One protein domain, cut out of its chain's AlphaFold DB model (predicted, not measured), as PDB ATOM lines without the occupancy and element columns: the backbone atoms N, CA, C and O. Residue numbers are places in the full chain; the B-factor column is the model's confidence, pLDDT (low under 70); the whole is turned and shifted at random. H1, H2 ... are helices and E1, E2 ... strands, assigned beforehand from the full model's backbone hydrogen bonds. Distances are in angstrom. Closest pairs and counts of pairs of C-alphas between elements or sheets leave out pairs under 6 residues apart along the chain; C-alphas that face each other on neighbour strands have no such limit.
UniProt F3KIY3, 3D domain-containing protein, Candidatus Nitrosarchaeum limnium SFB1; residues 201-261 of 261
ATOM      1  N   SER A 201     102.108 193.355 147.563       72.38
ATOM      2  CA  SER A 201     102.735 193.552 148.870       72.38
ATOM      3  C   SER A 201     104.233 193.721 148.647       72.38
ATOM      4  O   SER A 201     104.833 192.945 147.895       72.38
ATOM      5  N   ILE A 202     104.850 194.738 149.257       73.31
ATOM      6  CA  ILE A 202     106.276 195.004 149.050       73.31
ATOM      7  C   ILE A 202     107.142 193.765 149.322       73.31
ATOM      8  O   ILE A 202     108.123 193.521 148.621       73.31
ATOM      9  N   LYS A 203     106.709 192.928 150.272       79.31
ATOM     10  CA  LYS A 203     107.346 191.665 150.663       79.31
ATOM     11  C   LYS A 203     107.399 190.633 149.527       79.31
ATOM     12  O   LYS A 203     108.257 189.758 149.539       79.31
ATOM     13  N   GLU A 204     106.510 190.723 148.542       77.88
ATOM     14  CA  GLU A 204     106.455 189.805 147.400       77.88
ATOM     15  C   GLU A 204     107.183 190.341 146.148       77.88
ATOM     16  O   GLU A 204     107.241 189.678 145.101       77.88
ATOM     17  N   VAL A 205     107.707 191.570 146.208       80.94
ATOM     18  CA  VAL A 205     108.539 192.151 145.149       80.94
ATOM     19  C   VAL A 205     109.994 191.741 145.406       80.94
ATOM     20  O   VAL A 205     110.490 191.959 146.506       80.94
ATOM     21  N   PRO A 206     110.732 191.187 144.427       83.81
ATOM     22  CA  PRO A 206     112.137 190.840 144.636       83.81
ATOM     23  C   PRO A 206     112.993 192.057 145.051       83.81
ATOM     24  O   PRO A 206     112.792 193.138 144.494       83.81
ATOM     25  N   PRO A 207     113.994 191.902 145.938       85.94
ATOM     26  CA  PRO A 207     114.794 193.004 146.502       85.94
ATOM     27  C   PRO A 207     115.400 193.958 145.477       85.94
ATOM     28  O   PRO A 207     115.271 195.174 145.583       85.94
ATOM     29  N   LEU A 208     115.989 193.410 144.413       81.00
ATOM     30  CA  LEU A 208     116.568 194.221 143.346       81.00
ATOM     31  C   LEU A 208     115.507 195.067 142.620       81.00
ATOM     32  O   LEU A 208     115.783 196.186 142.190       81.00
ATOM     33  N   LYS A 209     114.281 194.547 142.491       77.38
ATOM     34  CA  LYS A 209     113.162 195.274 141.884       77.38
ATOM     35  C   LYS A 209     112.635 196.354 142.830       77.38
ATOM     36  O   LYS A 209     112.337 197.441 142.356       77.38
ATOM     37  N   GLN A 210     112.605 196.103 144.139       81.06
ATOM     38  CA  GLN A 210     112.300 197.123 145.150       81.06
ATOM     39  C   GLN A 210     113.267 198.315 145.073       81.06
ATOM     40  O   GLN A 210     112.828 199.460 145.024       81.06
ATOM     41  N   PHE A 211     114.571 198.046 144.966       81.81
ATOM     42  CA  PHE A 211     115.590 199.089 144.810       81.81
ATOM     43  C   PHE A 211     115.400 199.912 143.528       81.81
ATOM     44  O   PHE A 211     115.409 201.139 143.559       81.81
ATOM     45  N   ARG A 212     115.140 199.247 142.393       78.00
ATOM     46  CA  ARG A 212     114.848 199.916 141.109       78.00
ATOM     47  C   ARG A 212     113.574 200.764 141.134       78.00
ATOM     48  O   ARG A 212     113.440 201.659 140.310       78.00
ATOM     49  N   LEU A 213     112.659 200.492 142.064       72.56
ATOM     50  CA  LEU A 213     111.458 201.294 142.308       72.56
ATOM     51  C   LEU A 213     111.724 202.499 143.233       72.56
ATOM     52  O   LEU A 213     110.780 203.173 143.633       72.56
ATOM     53  N   GLY A 214     112.985 202.780 143.576       74.38
ATOM     54  CA  GLY A 214     113.381 203.944 144.374       74.38
ATOM     55  C   GLY A 214     113.369 203.716 145.885       74.38
ATOM     56  O   GLY A 214     113.554 204.662 146.648       74.38
ATOM     57  N   ILE A 215     113.174 202.477 146.349       80.50
ATOM     58  CA  ILE A 215     113.293 202.161 147.774       80.50
ATOM     59  C   ILE A 215     114.770 202.119 148.143       80.50
ATOM     60  O   ILE A 215     115.547 201.378 147.541       80.50
ATOM     61  N   SER A 216     115.159 202.890 149.157       83.75
ATOM     62  CA  SER A 216     116.518 202.827 149.688       83.75
ATOM     63  C   SER A 216     116.834 201.415 150.181       83.75
ATOM     64  O   SER A 216     115.964 200.729 150.714       83.75
ATOM     65  N   LEU A 217     118.087 200.976 150.041       85.69
ATOM     66  CA  LEU A 217     118.498 199.610 150.401       85.69
ATOM     67  C   LEU A 217     118.088 199.228 151.825       85.69
ATOM     68  O   LEU A 217     117.695 198.099 152.076       85.69
ATOM     69  N   GLU A 218     118.103 200.198 152.733       81.50
ATOM     70  CA  GLU A 218     117.764 200.020 154.144       81.50
ATOM     71  C   GLU A 218     116.267 199.836 154.423       81.50
ATOM     72  O   GLU A 218     115.902 199.446 155.528       81.50
ATOM     73  N   LYS A 219     115.410 200.132 153.442       83.69
ATOM     74  CA  LYS A 219     113.946 200.021 153.518       83.69
ATOM     75  C   LYS A 219     113.402 198.883 152.646       83.69
ATOM     76  O   LYS A 219     112.193 198.796 152.437       83.69
ATOM     77  N   ILE A 220     114.273 198.032 152.104       87.31
ATOM     78  CA  ILE A 220     113.864 196.847 151.345       87.31
ATOM     79  C   ILE A 220     113.265 195.823 152.306       87.31
ATOM     80  O   ILE A 220     113.852 195.507 153.338       87.31
ATOM     81  N   HIS A 221     112.104 195.286 151.948       89.19
ATOM     82  CA  HIS A 221     111.388 194.315 152.770       89.19
ATOM     83  C   HIS A 221     111.577 192.906 152.221       89.19
ATOM     84  O   HIS A 221     111.413 192.672 151.025       89.19
ATOM     85  N   CYS A 222     111.861 191.944 153.092       88.12
ATOM     86  CA  CYS A 222     111.865 190.535 152.722       88.12
ATOM     87  C   CYS A 222     110.514 189.876 153.005       88.12
ATOM     88  O   CYS A 222     109.776 190.287 153.902       88.12
ATOM     89  N   SER A 223     110.200 188.832 152.239       87.50
ATOM     90  CA  SER A 223     109.145 187.890 152.603       87.50
ATOM     91  C   SER A 223     109.477 187.194 153.922       87.50
ATOM     92  O   SER A 223     110.644 187.085 154.309       87.50
ATOM     93  N   GLU A 224     108.450 186.687 154.597       86.25
ATOM     94  CA  GLU A 224     108.613 185.969 155.859       86.25
ATOM     95  C   GLU A 224     109.612 184.805 155.730       86.25
ATOM     96  O   GLU A 224     109.654 184.103 154.717       86.25
ATOM     97  N   GLY A 225     110.467 184.635 156.744       87.38
ATOM     98  CA  GLY A 225     111.517 183.609 156.762       87.38
ATOM     99  C   GLY A 225     112.799 183.960 155.991       87.38
ATOM    100  O   GLY A 225     113.738 183.158 155.982       87.38
ATOM    101  N   PHE A 226     112.879 185.145 155.381       90.69
ATOM    102  CA  PHE A 226     114.082 185.654 154.721       90.69
ATOM    103  C   PHE A 226     114.616 186.902 155.429       90.69
ATOM    104  O   PHE A 226     113.870 187.653 156.051       90.69
ATOM    105  N   LYS A 227     115.924 187.125 155.316       91.31
ATOM    106  CA  LYS A 227     116.631 188.284 155.865       91.31
ATOM    107  C   LYS A 227     117.303 189.062 154.750       91.31
ATOM    108  O   LYS A 227     117.798 188.469 153.787       91.31
ATOM    109  N   LEU A 228     117.308 190.381 154.898       90.88
ATOM    110  CA  LEU A 228     117.955 191.276 153.955       90.88
ATOM    111  C   LEU A 228     119.466 191.233 154.176       90.88
ATOM    112  O   LEU A 228     119.946 191.425 155.294       90.88
ATOM    113  N   ILE A 229     120.200 191.026 153.088       90.94
ATOM    114  CA  ILE A 229     121.650 191.143 153.029       90.94
ATOM    115  C   ILE A 229     122.025 192.080 151.878       90.94
ATOM    116  O   ILE A 229     121.461 192.000 150.780       90.94
ATOM    117  N   ILE A 230     122.952 192.999 152.128       89.38
ATOM    118  CA  ILE A 230     123.430 193.973 151.142       89.38
ATOM    119  C   ILE A 230     124.863 193.592 150.766       89.38
ATOM    120  O   ILE A 230     125.676 193.270 151.631       89.38
ATOM    121  N   LYS A 231     125.152 193.598 149.463       87.81
ATOM    122  CA  LYS A 231     126.479 193.285 148.933       87.81
ATOM    123  C   LYS A 231     127.496 194.321 149.416       87.81
ATOM    124  O   LYS A 231     127.181 195.513 149.461       87.81
ATOM    125  N   ASP A 232     128.721 193.880 149.681       81.56
ATOM    126  CA  ASP A 232     129.832 194.791 149.957       81.56
ATOM    127  C   ASP A 232     130.019 195.793 148.793       81.56
ATOM    128  O   ASP A 232     129.922 195.434 147.612       81.56
ATOM    129  N   GLY A 233     130.180 197.075 149.122       79.81
ATOM    130  CA  GLY A 233     130.135 198.190 148.162       79.81
ATOM    131  C   GLY A 233     128.733 198.716 147.801       79.81
ATOM    132  O   GLY A 233     128.620 199.603 146.959       79.81
ATOM    133  N   GLY A 234     127.661 198.200 148.413       71.56
ATOM    134  CA  GLY A 234     126.372 198.897 148.536       71.56
ATOM    135  C   GLY A 234     125.485 198.982 147.291       71.56
ATOM    136  O   GLY A 234     124.437 199.601 147.358       71.56
ATOM    137  N   ASN A 235     125.827 198.361 146.160       77.06
ATOM    138  CA  ASN A 235     125.043 198.510 144.917       77.06
ATOM    139  C   ASN A 235     124.062 197.357 144.633       77.06
ATOM    140  O   ASN A 235     123.462 197.292 143.558       77.06
ATOM    141  N   SER A 236     123.912 196.404 145.554       82.88
ATOM    142  CA  SER A 236     123.029 195.249 145.366       82.88
ATOM    143  C   SER A 236     122.532 194.696 146.697       82.88
ATOM    144  O   SER A 236     123.224 194.796 147.709       82.88
ATOM    145  N   SER A 237     121.349 194.087 146.696       89.50
ATOM    146  CA  SER A 237     120.743 193.454 147.866       89.50
ATOM    147  C   SER A 237     120.030 192.156 147.501       89.50
ATOM    148  O   SER A 237     119.582 191.961 146.366       89.50
ATOM    149  N   ALA A 238     119.919 191.261 148.480       90.94
ATOM    150  CA  ALA A 238     119.214 189.996 148.360       90.94
ATOM    151  C   ALA A 238     118.447 189.671 149.650       90.94
ATOM    152  O   ALA A 238     118.855 190.048 150.743       90.94
ATOM    153  N   CYS A 239     117.346 188.938 149.512       92.25
ATOM    154  CA  CYS A 239     116.627 188.328 150.624       92.25
ATOM    155  C   CYS A 239     116.989 186.854 150.619       92.25
ATOM    156  O   CYS A 239     116.704 186.147 149.650       92.25
ATOM    157  N   VAL A 240     117.651 186.397 151.674       92.94
ATOM    158  CA  VAL A 240     118.177 185.032 151.764       92.94
ATOM    159  C   VAL A 240     117.718 184.369 153.055       92.94
ATOM    160  O   VAL A 240     117.368 185.041 154.024       92.94
ATOM    161  N   LYS A 241     117.703 183.034 153.086       93.19
ATOM    162  CA  LYS A 241     117.445 182.305 154.333       93.19
ATOM    163  C   LYS A 241     118.572 182.585 155.337       93.19
ATOM    164  O   LYS A 241     119.722 182.677 154.898       93.19
ATOM    165  N   PRO A 242     118.304 182.600 156.657       90.81
ATOM    166  CA  PRO A 242     119.326 182.834 157.681       90.81
ATOM    167  C   PRO A 242     120.598 181.987 157.510       90.81
ATOM    168  O   PRO A 242     121.702 182.512 157.537       90.81
ATOM    169  N   LEU A 243     120.459 180.696 157.189       91.06
ATOM    170  CA  LEU A 243     121.597 179.787 156.969       91.06
ATOM    171  C   LEU A 243     122.461 180.123 155.738       91.06
ATOM    172  O   LEU A 243     123.575 179.625 155.598       91.06
ATOM    173  N   THR A 244     121.941 180.913 154.798       94.31
ATOM    174  CA  THR A 244     122.677 181.339 153.595       94.31
ATOM    175  C   THR A 244     123.516 182.585 153.860       94.31
ATOM    176  O   THR A 244     124.520 182.779 153.184       94.31
ATOM    177  N   ILE A 245     123.141 183.392 154.859       92.06
ATOM    178  CA  ILE A 245     123.846 184.624 155.236       92.06
ATOM    179  C   ILE A 245     125.310 184.315 155.542       92.06
ATOM    180  O   ILE A 245     126.198 184.855 154.886       92.06
ATOM    181  N   GLN A 246     125.554 183.360 156.442       90.81
ATOM    182  CA  GLN A 246     126.904 182.984 156.858       90.81
ATOM    183  C   GLN A 246     127.778 182.553 155.669       90.81
ATOM    184  O   GLN A 246     128.899 183.023 155.516       90.81
ATOM    185  N   LYS A 247     127.223 181.755 154.747       94.38
ATOM    186  CA  LYS A 247     127.937 181.330 153.532       94.38
ATOM    187  C   LYS A 247     128.297 182.497 152.611       94.38
ATOM    188  O   LYS A 247     129.283 182.412 151.889       94.38
ATOM    189  N   LEU A 248     127.478 183.549 152.564       92.75
ATOM    190  CA  LEU A 248     127.747 184.731 151.740       92.75
ATOM    191  C   LEU A 248     128.836 185.616 152.353       92.75
ATOM    192  O   LEU A 248     129.642 186.166 151.604       92.75
ATOM    193  N   ILE A 249     128.901 185.694 153.681       91.88
ATOM    194  CA  ILE A 249     129.978 186.387 154.398       91.88
ATOM    195  C   ILE A 249     131.304 185.642 154.275       91.88
ATOM    196  O   ILE A 249     132.299 186.236 153.870       91.88
ATOM    197  N   GLU A 250     131.313 184.324 154.492       92.19
ATOM    198  CA  GLU A 250     132.510 183.482 154.323       92.19
ATOM    199  C   GLU A 250     133.090 183.554 152.898       92.19
ATOM    200  O   GLU A 250     134.284 183.355 152.690       92.19
ATOM    201  N   ARG A 251     132.247 183.862 151.904       93.69
ATOM    202  CA  ARG A 251     132.634 184.037 150.494       93.69
ATOM    203  C   ARG A 251     132.989 185.479 150.121       93.69
ATOM    204  O   ARG A 251     133.217 185.745 148.943       93.69
ATOM    205  N   GLY A 252     132.989 186.406 151.079       90.25
ATOM    206  CA  GLY A 252     133.303 187.818 150.849       90.25
ATOM    207  C   GLY A 252     132.279 188.555 149.981       90.25
ATOM    208  O   GLY A 252     132.609 189.557 149.355       90.25
ATOM    209  N   TRP A 253     131.042 188.057 149.885       90.75
ATOM    210  CA  TRP A 253     129.991 188.728 149.114       90.75
ATOM    211  C   TRP A 253     129.339 189.875 149.903       90.75
ATOM    212  O   TRP A 253     128.923 190.875 149.316       90.75
ATOM    213  N   ALA A 254     129.262 189.738 151.227       89.31
ATOM    214  CA  ALA A 254     128.745 190.737 152.157       89.31
ATOM    215  C   ALA A 254     129.535 190.703 153.472       89.31
ATOM    216  O   ALA A 254     130.229 189.729 153.753       89.31
ATOM    217  N   GLN A 255     129.404 191.756 154.276       85.69
ATOM    218  CA  GLN A 255     129.988 191.851 155.615       85.69
ATOM    219  C   GLN A 255     128.893 191.697 156.686       85.69
ATOM    220  O   GLN A 255     127.729 192.037 156.447       85.69
ATOM    221  N   ASP A 256     129.255 191.196 157.872       77.69
ATOM    222  CA  ASP A 256     128.313 190.920 158.976       77.69
ATOM    223  C   ASP A 256     127.530 192.159 159.435       77.69
ATOM    224  O   ASP A 256     126.357 192.076 159.797       77.69
ATOM    225  N   ASN A 257     128.154 193.335 159.375       76.38
ATOM    226  CA  ASN A 257     127.556 194.614 159.764       76.38
ATOM    227  C   ASN A 257     126.430 195.094 158.824       76.38
ATOM    228  O   ASN A 257     125.824 196.129 159.100       76.38
ATOM    229  N   ILE A 258     126.137 194.369 157.736       76.25
ATOM    230  CA  ILE A 258     125.153 194.770 156.718       76.25
ATOM    231  C   ILE A 258     123.933 193.826 156.646       76.25
ATOM    232  O   ILE A 258     123.199 193.812 155.653       76.25
ATOM    233  N   ILE A 259     123.682 193.053 157.711       76.31
ATOM    234  CA  ILE A 259     122.485 192.212 157.881       76.31
ATOM    235  C   ILE A 259     121.396 192.994 158.630       76.31
ATOM    236  O   ILE A 259     121.667 193.594 159.670       76.31
ATOM    237  N   LYS A 260     120.143 192.953 158.153       69.12
ATOM    238  CA  LYS A 260     118.999 193.584 158.841       69.12
ATOM    239  C   LYS A 260     117.831 192.624 159.075       69.12
ATOM    240  O   LYS A 260     117.655 191.648 158.341       69.12
ATOM    241  N   ASN A 261     117.081 192.906 160.146       57.00
ATOM    242  CA  ASN A 261     115.986 192.073 160.646       57.00
ATOM    243  C   ASN A 261     114.686 192.223 159.872       57.00
ATOM    244  O   ASN A 261     114.325 193.370 159.543       57.00
TER     245      ASN A 261
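What this domain is: This is residues 201 to 261 of the 261 residues of the protein "3D domain-containing protein" of Candidatus Nitrosarchaeum limnium SFB1 (UniProt F3KIY3). There is little regular structure here: a small hairpin of two strands, E1 and E2, in the middle, with short helix H1 at the E2 side, H2 at the E1 side, and much loop. The printed part has 61 residues, 23 in named elements, in the order H1, E1, E2, H2; the sheet is antiparallel and the class mixed. It is compact, with a radius of gyration of the C-alphas of 10.8 A, and spans 31 by 24 by 14 A.

Where its parts are: Find C-alpha 227 at (116.631, 188.284, 155.865), where E1, residues 227 to 230, begins; E2 is residues 237 to 240. H2, residues 242 to 250, runs 13.6 A to C-alpha 250 at (132.510, 183.482, 154.323). H1 is residues 207 to 212.

How they stand to each other: Look across the hairpin E1 and E2, at 151 degrees: N 229 and O 238 are 2.9 A apart, within hydrogen-bond range. Residues 259 to 260 pair antiparallel with residues 228 to 229 of E1. The closest C-alphas of H1 and E2, Pro 207 and Ala 238, are 5.7 A apart; those of E1 and H2, Lys 227 and Pro 242, 6.3 A. H1 and H2 are apart. Every O i to N i+4 pair is within hydrogen-bond range in H1, and 3 of 5 in H2.

The domain as a whole: The C-alphas farthest apart, Ser 201 and Glu 250, are 31.9 A apart. The printed part has no cut; the link from H1 to E1 is long, 14 residues. Look at residues 260 to 261 for pLDDT under 70.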